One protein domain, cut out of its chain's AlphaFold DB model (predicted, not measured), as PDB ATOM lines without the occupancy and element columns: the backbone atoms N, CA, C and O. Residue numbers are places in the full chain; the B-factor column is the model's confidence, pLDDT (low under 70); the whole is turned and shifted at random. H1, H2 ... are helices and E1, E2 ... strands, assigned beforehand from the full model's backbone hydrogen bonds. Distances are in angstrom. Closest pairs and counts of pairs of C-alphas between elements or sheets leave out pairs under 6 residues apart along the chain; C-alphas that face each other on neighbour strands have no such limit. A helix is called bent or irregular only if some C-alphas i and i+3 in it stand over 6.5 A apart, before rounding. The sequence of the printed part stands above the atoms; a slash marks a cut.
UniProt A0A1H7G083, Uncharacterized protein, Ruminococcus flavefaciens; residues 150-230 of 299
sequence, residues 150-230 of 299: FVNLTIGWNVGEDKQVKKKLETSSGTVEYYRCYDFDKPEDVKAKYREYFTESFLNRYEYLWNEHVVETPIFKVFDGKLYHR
ATOM      1  N   PHE A 150       0.770 -36.289  -6.069       92.44
ATOM      2  CA  PHE A 150       0.427 -35.419  -4.946       92.44
ATOM      3  C   PHE A 150       1.038 -35.905  -3.627       92.44
ATOM      4  O   PHE A 150       1.664 -35.116  -2.922       92.44
ATOM      5  N   VAL A 151       0.910 -37.195  -3.294       89.25
ATOM      6  CA  VAL A 151       1.453 -37.739  -2.032       89.25
ATOM      7  C   VAL A 151       2.975 -37.621  -1.968       89.25
ATOM      8  O   VAL A 151       3.528 -37.401  -0.895       89.25
ATOM      9  N   ASN A 152       3.648 -37.668  -3.119       87.56
ATOM     10  CA  ASN A 152       5.098 -37.526  -3.210       87.56
ATOM     11  C   ASN A 152       5.587 -36.061  -3.213       87.56
ATOM     12  O   ASN A 152       6.792 -35.814  -3.305       87.56
ATOM     13  N   LEU A 153       4.698 -35.073  -3.041       88.75
ATOM     14  CA  LEU A 153       5.121 -33.687  -2.807       88.75
ATOM     15  C   LEU A 153       5.944 -33.548  -1.523       88.75
ATOM     16  O   LEU A 153       6.827 -32.702  -1.473       88.75
ATOM     17  N   THR A 154       5.697 -34.355  -0.489       82.38
ATOM     18  CA  THR A 154       6.392 -34.261   0.814       82.38
ATOM     19  C   THR A 154       7.887 -34.570   0.732       82.38
ATOM     20  O   THR A 154       8.680 -34.028   1.501       82.38
ATOM     21  N   ILE A 155       8.289 -35.385  -0.241       80.06
ATOM     22  CA  ILE A 155       9.681 -35.801  -0.457       80.06
ATOM     23  C   ILE A 155      10.386 -34.994  -1.560       80.06
ATOM     24  O   ILE A 155      11.565 -35.222  -1.824       80.06
ATOM     25  N   GLY A 156       9.687 -34.043  -2.195       76.25
ATOM     26  CA  GLY A 156      10.241 -33.167  -3.238       76.25
ATOM     27  C   GLY A 156      10.135 -33.725  -4.657       76.25
ATOM     28  O   GLY A 156      10.686 -33.171  -5.607       76.25
ATOM     29  N   TRP A 157       9.421 -34.836  -4.856       79.31
ATOM     30  CA  TRP A 157       9.165 -35.326  -6.208       79.31
ATOM     31  C   TRP A 157       8.180 -34.413  -6.928       79.31
ATOM     32  O   TRP A 157       7.173 -33.987  -6.369       79.31
ATOM     33  N   ASN A 158       8.458 -34.141  -8.204       74.50
ATOM     34  CA  ASN A 158       7.706 -33.186  -9.027       74.50
ATOM     35  C   ASN A 158       7.733 -31.740  -8.504       74.50
ATOM     36  O   ASN A 158       6.898 -30.926  -8.914       74.50
ATOM     37  N   VAL A 159       8.691 -31.432  -7.627       83.62
ATOM     38  CA  VAL A 159       9.042 -30.081  -7.207       83.62
ATOM     39  C   VAL A 159      10.457 -29.823  -7.708       83.62
ATOM     40  O   VAL A 159      11.422 -30.417  -7.240       83.62
ATOM     41  N   GLY A 160      10.596 -28.965  -8.710       85.31
ATOM     42  CA  GLY A 160      11.894 -28.524  -9.179       85.31
ATOM     43  C   GLY A 160      12.644 -27.787  -8.074       85.31
ATOM     44  O   GLY A 160      12.294 -26.653  -7.745       85.31
ATOM     45  N   GLU A 161      13.665 -28.430  -7.508       88.19
ATOM     46  CA  GLU A 161      14.468 -27.908  -6.398       88.19
ATOM     47  C   GLU A 161      15.922 -27.640  -6.789       88.19
ATOM     48  O   GLU A 161      16.590 -28.464  -7.420       88.19
ATOM     49  N   ASP A 162      16.449 -26.513  -6.319       89.38
ATOM     50  CA  ASP A 162      17.879 -26.238  -6.288       89.38
ATOM     51  C   ASP A 162      18.453 -26.616  -4.915       89.38
ATOM     52  O   ASP A 162      18.389 -25.851  -3.946       89.38
ATOM     53  N   LYS A 163      19.061 -27.806  -4.841       87.12
ATOM     54  CA  LYS A 163      19.665 -28.329  -3.604       87.12
ATOM     55  C   LYS A 163      20.893 -27.542  -3.129       87.12
ATOM     56  O   LYS A 163      21.348 -27.757  -2.005       87.12
ATOM     57  N   GLN A 164      21.439 -26.639  -3.948       90.00
ATOM     58  CA  GLN A 164      22.551 -25.769  -3.554       90.00
ATOM     59  C   GLN A 164      22.064 -24.522  -2.810       90.00
ATOM     60  O   GLN A 164      22.800 -23.960  -1.995       90.00
ATOM     61  N   VAL A 165      20.820 -24.098  -3.049       92.94
ATOM     62  CA  VAL A 165      20.237 -22.901  -2.439       92.94
ATOM     63  C   VAL A 165      19.273 -23.312  -1.336       92.94
ATOM     64  O   VAL A 165      18.110 -23.623  -1.589       92.94
ATOM     65  N   LYS A 166      19.752 -23.256  -0.088       94.44
ATOM     66  CA  LYS A 166      18.965 -23.643   1.086       94.44
ATOM     67  C   LYS A 166      18.782 -22.551   2.132       94.44
ATOM     68  O   LYS A 166      19.610 -21.650   2.278       94.44
ATOM     69  N   LYS A 167      17.693 -22.666   2.887       95.56
ATOM     70  CA  LYS A 167      17.370 -21.876   4.079       95.56
ATOM     71  C   LYS A 167      17.216 -22.800   5.276       95.56
ATOM     72  O   LYS A 167      16.860 -23.966   5.129       95.56
ATOM     73  N   LYS A 168      17.514 -22.271   6.458       94.81
ATOM     74  CA  LYS A 168      17.338 -22.967   7.731       94.81
ATOM     75  C   LYS A 168      16.307 -22.225   8.557       94.81
ATOM     76  O   LYS A 168      16.339 -20.995   8.597       94.81
ATOM     77  N   LEU A 169      15.422 -22.972   9.194       93.75
ATOM     78  CA  LEU A 169      14.453 -22.462  10.148       93.75
ATOM     79  C   LEU A 169      14.694 -23.150  11.487       93.75
ATOM     80  O   LEU A 169      14.646 -24.376  11.561       93.75
ATOM     81  N   GLU A 170      14.973 -22.361  12.518       94.56
ATOM     82  CA  GLU A 170      15.042 -22.856  13.893       94.56
ATOM     83  C   GLU A 170      13.627 -22.940  14.459       94.56
ATOM     84  O   GLU A 170      12.876 -21.965  14.390       94.56
ATOM     85  N   THR A 171      13.275 -24.095  15.011       90.31
ATOM     86  CA  THR A 171      11.968 -24.369  15.610       90.31
ATOM     87  C   THR A 171      12.131 -24.871  17.037       90.31
ATOM     88  O   THR A 171      13.236 -25.149  17.511       90.31
ATOM     89  N   SER A 172      11.006 -25.056  17.723       89.25
ATOM     90  CA  SER A 172      10.983 -25.725  19.028       89.25
ATOM     91  C   SER A 172      11.503 -27.176  19.002       89.25
ATOM     92  O   SER A 172      11.974 -27.673  20.024       89.25
ATOM     93  N   SER A 173      11.435 -27.850  17.848       87.44
ATOM     94  CA  SER A 173      11.826 -29.252  17.653       87.44
ATOM     95  C   SER A 173      13.204 -29.441  17.011       87.44
ATOM     96  O   SER A 173      13.689 -30.571  16.938       87.44
ATOM     97  N   GLY A 174      13.857 -28.359  16.579       90.44
ATOM     98  CA  GLY A 174      15.203 -28.376  16.013       90.44
ATOM     99  C   GLY A 174      15.339 -27.494  14.776       90.44
ATOM    100  O   GLY A 174      14.533 -26.606  14.519       90.44
ATOM    101  N   THR A 175      16.385 -27.739  13.993       92.81
ATOM    102  CA  THR A 175      16.630 -26.992  12.758       92.81
ATOM    103  C   THR A 175      16.059 -27.743  11.564       92.81
ATOM    104  O   THR A 175      16.388 -28.906  11.333       92.81
ATOM    105  N   VAL A 176      15.262 -27.051  10.759       92.81
ATOM    106  CA  VAL A 176      14.670 -27.579   9.531       92.81
ATOM    107  C   VAL A 176      15.305 -26.914   8.313       92.81
ATOM    108  O   VAL A 176      15.441 -25.690   8.269       92.81
ATOM    109  N   GLU A 177      15.696 -27.712   7.316       93.38
ATOM    110  CA  GLU A 177      16.261 -27.218   6.056       93.38
ATOM    111  C   GLU A 177      15.200 -27.163   4.949       93.38
ATOM    112  O   GLU A 177      14.364 -28.053   4.818       93.38
ATOM    113  N   TYR A 178      15.266 -26.105   4.145       94.94
ATOM    114  CA  TYR A 178      14.391 -25.841   3.010       94.94
ATOM    115  C   TYR A 178      15.234 -25.571   1.761       94.94
ATOM    116  O   TYR A 178      16.219 -24.838   1.845       94.94
ATOM    117  N   TYR A 179      14.832 -26.090   0.606       94.12
ATOM    118  CA  TYR A 179      15.511 -25.969  -0.686       94.12
ATOM    119  C   TYR A 179      14.700 -25.113  -1.646       94.12
ATOM    120  O   TYR A 179      13.477 -25.195  -1.677       94.12
ATOM    121  N   ARG A 180      15.364 -24.248  -2.412       94.88
ATOM    122  CA  ARG A 180      14.670 -23.291  -3.277       94.88
ATOM    123  C   ARG A 180      13.931 -24.010  -4.402       94.88
ATOM    124  O   ARG A 180      14.548 -24.769  -5.143       94.88
ATOM    125  N   CYS A 181      12.657 -23.688  -4.585       94.56
ATOM    126  CA  CYS A 181      11.883 -24.147  -5.731       94.56
ATOM    127  C   CYS A 181      12.122 -23.238  -6.948       94.56
ATOM    128  O   CYS A 181      12.299 -22.023  -6.801       94.56
ATOM    129  N   TYR A 182      12.103 -23.810  -8.152       92.31
ATOM    130  CA  TYR A 182      12.125 -23.055  -9.413       92.31
ATOM    131  C   TYR A 182      10.879 -23.252 -10.284       92.31
ATOM    132  O   TYR A 182      10.659 -22.451 -11.188       92.31
ATOM    133  N   ASP A 183      10.047 -24.254  -9.991       89.88
ATOM    134  CA  ASP A 183       8.796 -24.503 -10.725       89.88
ATOM    135  C   ASP A 183       7.633 -23.601 -10.276       89.88
ATOM    136  O   ASP A 183       6.650 -23.449 -11.001       89.88
ATOM    137  N   PHE A 184       7.727 -23.018  -9.077       92.50
ATOM    138  CA  PHE A 184       6.645 -22.273  -8.431       92.50
ATOM    139  C   PHE A 184       7.193 -21.084  -7.638       92.50
ATOM    140  O   PHE A 184       8.280 -21.169  -7.060       92.50
ATOM    141  N   ASP A 185       6.422 -19.995  -7.559       91.94
ATOM    142  CA  ASP A 185       6.812 -18.788  -6.821       91.94
ATOM    143  C   ASP A 185       6.160 -18.703  -5.431       91.94
ATOM    144  O   ASP A 185       6.748 -18.117  -4.517       91.94
ATOM    145  N   LYS A 186       4.976 -19.305  -5.245       94.75
ATOM    146  CA  LYS A 186       4.238 -19.323  -3.968       94.75
ATOM    147  C   LYS A 186       3.480 -20.643  -3.741       94.75
ATOM    148  O   LYS A 186       3.184 -21.350  -4.707       94.75
ATOM    149  N   PRO A 187       3.119 -20.981  -2.488       94.00
ATOM    150  CA  PRO A 187       2.416 -22.228  -2.179       94.00
ATOM    151  C   PRO A 187       1.065 -22.361  -2.900       94.00
ATOM    152  O   PRO A 187       0.662 -23.458  -3.286       94.00
ATOM    153  N   GLU A 188       0.380 -21.243  -3.151       93.81
ATOM    154  CA  GLU A 188      -0.887 -21.223  -3.884       93.81
ATOM    155  C   GLU A 188      -0.745 -21.702  -5.330       93.81
ATOM    156  O   GLU A 188      -1.709 -22.243  -5.865       93.81
ATOM    157  N   ASP A 189       0.424 -21.538  -5.958       93.31
ATOM    158  CA  ASP A 189       0.663 -22.026  -7.321       93.31
ATOM    159  C   ASP A 189       0.720 -23.559  -7.335       93.31
ATOM    160  O   ASP A 189       0.133 -24.204  -8.208       93.31
ATOM    161  N   VAL A 190       1.357 -24.146  -6.313       92.56
ATOM    162  CA  VAL A 190       1.380 -25.599  -6.103       92.56
ATOM    163  C   VAL A 190      -0.043 -26.097  -5.879       92.56
ATOM    164  O   VAL A 190      -0.500 -26.982  -6.596       92.56
ATOM    165  N   LYS A 191      -0.792 -25.489  -4.946       93.75
ATOM    166  CA  LYS A 191      -2.191 -25.864  -4.678       93.75
ATOM    167  C   LYS A 191      -3.058 -25.741  -5.939       93.75
ATOM    168  O   LYS A 191      -3.853 -26.633  -6.223       93.75
ATOM    169  N   ALA A 192      -2.884 -24.676  -6.725       93.06
ATOM    170  CA  ALA A 192      -3.638 -24.444  -7.955       93.06
ATOM    171  C   ALA A 192      -3.396 -25.524  -9.020       93.06
ATOM    172  O   ALA A 192      -4.362 -25.957  -9.642       93.06
ATOM    173  N   LYS A 193      -2.156 -26.014  -9.176       92.75
ATOM    174  CA  LYS A 193      -1.818 -27.124 -10.091       92.75
ATOM    175  C   LYS A 193      -2.642 -28.389  -9.821       92.75
ATOM    176  O   LYS A 193      -2.902 -29.159 -10.739       92.75
ATOM    177  N   TYR A 194      -3.053 -28.604  -8.575       94.19
ATOM    178  CA  TYR A 194      -3.773 -29.804  -8.154       94.19
ATOM    179  C   TYR A 194      -5.300 -29.625  -8.085       94.19
ATOM    180  O   TYR A 194      -6.020 -30.613  -7.983       94.19
ATOM    181  N   ARG A 195      -5.839 -28.407  -8.236       95.12
ATOM    182  CA  ARG A 195      -7.299 -28.162  -8.222       95.12
ATOM    183  C   ARG A 195      -8.075 -28.817  -9.367       95.12
ATOM    184  O   ARG A 195      -9.294 -28.958  -9.268       95.12
ATOM    185  N   GLU A 196      -7.385 -29.182 -10.443       93.25
ATOM    186  CA  GLU A 196      -7.952 -29.939 -11.566       93.25
ATOM    187  C   GLU A 196      -8.297 -31.380 -11.156       93.25
ATOM    188  O   GLU A 196      -9.267 -31.942 -11.644       93.25
ATOM    189  N   TYR A 197      -7.553 -31.961 -10.208       96.25
ATOM    190  CA  TYR A 197      -7.641 -33.389  -9.875       96.25
ATOM    191  C   TYR A 197      -8.218 -33.666  -8.488       96.25
ATOM    192  O   TYR A 197      -8.609 -34.795  -8.199       96.25
ATOM    193  N   PHE A 198      -8.255 -32.657  -7.619       97.69
ATOM    194  CA  PHE A 198      -8.648 -32.791  -6.221       97.69
ATOM    195  C   PHE A 198      -9.693 -31.743  -5.854       97.69
ATOM    196  O   PHE A 198      -9.606 -30.589  -6.287       97.69
ATOM    197  N   THR A 199     -10.665 -32.134  -5.033       97.81
ATOM    198  CA  THR A 199     -11.643 -31.185  -4.486       97.81
ATOM    199  C   THR A 199     -10.957 -30.209  -3.526       97.81
ATOM    200  O   THR A 199      -9.904 -30.493  -2.946       97.81
ATOM    201  N   GLU A 200     -11.560 -29.041  -3.299       96.06
ATOM    202  CA  GLU A 200     -11.025 -28.100  -2.304       96.06
ATOM    203  C   GLU A 200     -11.078 -28.710  -0.888       96.06
ATOM    204  O   GLU A 200     -10.173 -28.487  -0.085       96.06
ATOM    205  N   SER A 201     -12.085 -29.551  -0.609       96.56
ATOM    206  CA  SER A 201     -12.185 -30.352   0.621       96.56
ATOM    207  C   SER A 201     -10.983 -31.282   0.791       96.56
ATOM    208  O   SER A 201     -10.364 -31.305   1.858       96.56
ATOM    209  N   PHE A 202     -10.599 -32.004  -0.270       96.94
ATOM    210  CA  PHE A 202      -9.395 -32.824  -0.275       96.94
ATOM    211  C   PHE A 202      -8.170 -31.983   0.071       96.94
ATOM    212  O   PHE A 202      -7.482 -32.283   1.041       96.94
ATOM    213  N   LEU A 203      -7.924 -30.908  -0.684       95.94
ATOM    214  CA  LEU A 203      -6.723 -30.094  -0.518       95.94
ATOM    215  C   LEU A 203      -6.650 -29.480   0.887       95.94
ATOM    216  O   LEU A 203      -5.583 -29.482   1.492       95.94
ATOM    217  N   ASN A 204      -7.765 -29.025   1.460       94.50
ATOM    218  CA  ASN A 204      -7.773 -28.428   2.800       94.50
ATOM    219  C   ASN A 204      -7.391 -29.417   3.918       94.50
ATOM    220  O   ASN A 204      -6.853 -29.007   4.944       94.50
ATOM    221  N   ARG A 205      -7.570 -30.732   3.723       94.25
ATOM    222  CA  ARG A 205      -7.051 -31.741   4.672       94.25
ATOM    223  C   ARG A 205      -5.519 -31.802   4.695       94.25
ATOM    224  O   ARG A 205      -4.946 -32.271   5.674       94.25
ATOM    225  N   TYR A 206      -4.866 -31.279   3.660       93.38
ATOM    226  CA  TYR A 206      -3.413 -31.207   3.514       93.38
ATOM    227  C   TYR A 206      -2.877 -29.783   3.715       93.38
ATOM    228  O   TYR A 206      -1.832 -29.429   3.178       93.38
ATOM    229  N   GLU A 207      -3.550 -28.952   4.521       93.25
ATOM    230  CA  GLU A 207      -3.085 -27.589   4.817       93.25
ATOM    231  C   GLU A 207      -1.664 -27.531   5.391       93.25
ATOM    232  O   GLU A 207      -0.957 -26.554   5.152       93.25
ATOM    233  N   TYR A 208      -1.192 -28.589   6.059       92.25
ATOM    234  CA  TYR A 208       0.192 -28.688   6.534       92.25
ATOM    235  C   TYR A 208       1.239 -28.592   5.408       92.25
ATOM    236  O   TYR A 208       2.408 -28.324   5.672       92.25
ATOM    237  N   LEU A 209       0.851 -28.801   4.147       93.19
ATOM    238  CA  LEU A 209       1.755 -28.641   3.015       93.19
ATOM    239  C   LEU A 209       2.101 -27.170   2.756       93.19
ATOM    240  O   LEU A 209       3.204 -26.902   2.302       93.19
ATOM    241  N   TRP A 210       1.212 -26.215   3.038       93.25
ATOM    242  CA  TRP A 210       1.368 -24.823   2.576       93.25
ATOM    243  C   TRP A 210       0.907 -23.740   3.562       93.25
ATOM    244  O   TRP A 210       1.120 -22.561   3.296       93.25
ATOM    245  N   ASN A 211       0.262 -24.093   4.678       92.19
ATOM    246  CA  ASN A 211      -0.330 -23.135   5.610       92.19
ATOM    247  C   ASN A 211       0.498 -22.998   6.900       92.19
ATOM    248  O   ASN A 211       0.416 -23.823   7.811       92.19
ATOM    249  N   GLU A 212       1.243 -21.897   7.004       89.75
ATOM    250  CA  GLU A 212       2.055 -21.550   8.183       89.75
ATOM    251  C   GLU A 212       1.232 -21.282   9.451       89.75
ATOM    252  O   GLU A 212       1.770 -21.297  10.556       89.75
ATOM    253  N   HIS A 213      -0.072 -21.027   9.320       90.81
ATOM    254  CA  HIS A 213      -0.950 -20.848  10.476       90.81
ATOM    255  C   HIS A 213      -1.375 -22.178  11.112       90.81
ATOM    256  O   HIS A 213      -1.853 -22.176  12.245       90.81
ATOM    257  N   VAL A 214      -1.212 -23.295  10.396       91.31
ATOM    258  CA  VAL A 214      -1.593 -24.641  10.860       91.31
ATOM    259  C   VAL A 214      -0.397 -25.380  11.437       91.31
ATOM    260  O   VAL A 214      -0.520 -26.044  12.465       91.31
ATOM    261  N   VAL A 215       0.766 -25.254  10.800       91.56
ATOM    262  CA  VAL A 215       2.015 -25.876  11.247       91.56
ATOM    263  C   VAL A 215       3.160 -24.872  11.194       91.56
ATOM    264  O   VAL A 215       3.270 -24.087  10.259       91.56
ATOM    265  N   GLU A 216       4.060 -24.935  12.178       90.50
ATOM    266  CA  GLU A 216       5.258 -24.077  12.243       90.50
ATOM    267  C   GLU A 216       6.181 -24.286  11.028       90.50
ATOM    268  O   GLU A 216       6.883 -23.377  10.583       90.50
ATOM    269  N   THR A 217       6.173 -25.502  10.478       92.69
ATOM    270  CA  THR A 217       7.045 -25.926   9.384       92.69
ATOM    271  C   THR A 217       6.243 -26.582   8.266       92.69
ATOM    272  O   THR A 217       6.220 -27.807   8.174       92.69
ATOM    273  N   PRO A 218       5.544 -25.812   7.421       94.31
ATOM    274  CA  PRO A 218       4.872 -26.403   6.274       94.31
ATOM    275  C   PRO A 218       5.887 -26.968   5.274       94.31
ATOM    276  O   PRO A 218       7.054 -26.579   5.272       94.31
ATOM    277  N   ILE A 219       5.447 -27.875   4.401       94.25
ATOM    278  CA  ILE A 219       6.318 -28.422   3.344       94.25
ATOM    279  C   ILE A 219       6.789 -27.320   2.388       94.25
ATOM    280  O   ILE A 219       7.958 -27.286   2.024       94.25
ATOM    281  N   PHE A 220       5.916 -26.382   2.030       95.12
ATOM    282  CA  PHE A 220       6.220 -25.235   1.185       95.12
ATOM    283  C   PHE A 220       6.199 -23.949   2.006       95.12
ATOM    284  O   PHE A 220       5.205 -23.636   2.661       95.12
ATOM    285  N   LYS A 221       7.288 -23.181   1.943       95.62
ATOM    286  CA  LYS A 221       7.466 -21.947   2.713       95.62
ATOM    287  C   LYS A 221       8.131 -20.862   1.880       95.62
ATOM    288  O   LYS A 221       9.068 -21.133   1.133       95.62
ATOM    289  N   VAL A 222       7.674 -19.621   2.026       95.81
ATOM    290  CA  VAL A 222       8.283 -18.477   1.339       95.81
ATOM    291  C   VAL A 222       9.361 -17.857   2.220       95.81
ATOM    292  O   VAL A 222       9.094 -17.423   3.338       95.81
ATOM    293  N   PHE A 223      10.578 -17.759   1.689       94.81
ATOM    294  CA  PHE A 223      11.662 -16.976   2.275       94.81
ATOM    295  C   PHE A 223      12.085 -15.901   1.282       94.81
ATOM    296  O   PHE A 223      12.340 -16.197   0.116       94.81
ATOM    297  N   ASP A 224      12.162 -14.649   1.734       93.56
ATOM    298  CA  ASP A 224      12.625 -13.515   0.922       93.56
ATOM    299  C   ASP A 224      11.890 -13.386  -0.434       93.56
ATOM    300  O   ASP A 224      12.483 -13.055  -1.460       93.56
ATOM    301  N   GLY A 225      10.586 -13.690  -0.452       93.62
ATOM    302  CA  GLY A 225       9.753 -13.636  -1.660       93.62
ATOM    303  C   GLY A 225       9.983 -14.778  -2.658       93.62
ATOM    304  O   GLY A 225       9.558 -14.668  -3.807       93.62
ATOM    305  N   LYS A 226      10.663 -15.856  -2.254       95.88
ATOM    306  CA  LYS A 226      10.857 -17.070  -3.055       95.88
ATOM    307  C   LYS A 226      10.346 -18.302  -2.330       95.88
ATOM    308  O   LYS A 226      10.488 -18.399  -1.114       95.88
ATOM    309  N   LEU A 227       9.764 -19.232  -3.083       96.19
ATOM    310  CA  LEU A 227       9.289 -20.499  -2.547       96.19
ATOM    311  C   LEU A 227      10.455 -21.441  -2.265       96.19
ATOM    312  O   LEU A 227      11.386 -21.571  -3.063       96.19
ATOM    313  N   TYR A 228      10.366 -22.117  -1.132       95.94
ATOM    314  CA  TYR A 228      11.233 -23.213  -0.773       95.94
ATOM    315  C   TYR A 228      10.404 -24.416  -0.329       95.94
ATOM    316  O   TYR A 228       9.309 -24.268   0.214       95.94
ATOM    317  N   HIS A 229      10.971 -25.597  -0.523       95.25
ATOM    318  CA  HIS A 229      10.417 -26.883  -0.144       95.25
ATOM    319  C   HIS A 229      11.261 -27.532   0.949       95.25
ATOM    320  O   HIS A 229      12.491 -27.506   0.904       95.25
ATOM    321  N   ARG A 230      10.605 -28.107   1.948       91.62
ATOM    322  CA  ARG A 230      11.219 -28.962   2.953       91.62
ATOM    323  C   ARG A 230      11.027 -30.411   2.539       91.62
ATOM    324  O   ARG A 230       9.932 -30.950   2.683       91.62
TER     325      ARG A 230
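Overview. This is residues 150 to 230 of the 299 residues of an uncharacterized protein of Ruminococcus flavefaciens (UniProt A0A1H7G083). A strongly twisted sheet of two hairpins, the long E1 and E2 at one end of the domain and the short E3 and E4 in its middle, has H2 standing up from the short hairpin and H3 beyond it at the other end. Residues 206 to 219, with no named element, fold back from H3 to E3, while H1 only grazes the sheet. The printed part has 81 residues with three named helices and four named strands, in the order H1 E1 E2 H2 H3 E3 E4. The sheet order is E1 E2 E4 E3, antiparallel throughout, and the class is mixed, helices and strands. The whole is compact, with a radius of gyration of the C-alphas of 12.3 A and spans of 33 by 26 by 22 A.

Along the chain. H1, residues 150 to 155, begins with C-alpha 150 at (0.427, -35.419, -4.946); it is only just irregular, with C-alphas 151 and 154 6.7 A apart. E1, residues 161 to 171, spans 22.4 A and bends by 92 degrees at residue 164. E2, residues 174 to 181, also spans 22.4 A. H2, residues 187 to 194, measures 11.5 A and begins with C-alpha 187 at (2.416, -22.228, -2.179). H3 holds residues 200 to 205, over 8.8 A. E3, residues 220 to 223, and E4, residues 226 to 229, measure 10.0 A and 10.2 A; C-alpha 229 is at (10.417, -26.883, -0.144).

Arrangement. E1 and E2 form a hairpin at 150 degrees, with N 167 and O 178 2.8 A apart, within hydrogen-bond range. E2 and E4 are antiparallel at 119 degrees, with N 179 and O 229 at 2.8 A. E4 and E3 form a hairpin at 142 degrees, with N 221 and O 228 at 2.9 A. From edge to edge the strands' lines turn by 94 degrees. H2 is on the sheet, over E3, at a height of 11.8 A, and stands up from it, its line rising 52 degrees out of the local plane; the closest C-alphas of H2 and E3, Pro 187 and Phe 220, are 5.9 A apart. E2, H2 H3 and E3 make a split strand-helix-strand unit, two strands of one sheet that are not neighbours, with helices between them along the chain and E4 between them in the sheet, and its crossover is right-handed. H2 and H3 are close but not clearly touching, with the C-alphas of Lys 191 and Leu 203 7.5 A apart, at a steep tilt of 57 degrees, opposite ways. H1 and H2 are close but not clearly touching, with the C-alphas of Phe 150 and Tyr 194 7.7 A apart. H1 only grazes the sheet, with residues 153 to 155; H3 is not on it. Every O i to N i+4 pair is within hydrogen-bond range in H3, 3 of 4 in H2, and 0 of 2 in H1, where 2 of 3 O i to N i+3 pairs are.

Size, cuts and confidence. The C-alphas of Ser 172 and Glu 196, the two farthest apart, are 36.2 A apart. The printed part has no cut. The link from H3 to E3, 14 residues, is long; the other links are tight. The mean pLDDT of the printed part is 92.0, and no printed residue is under 70.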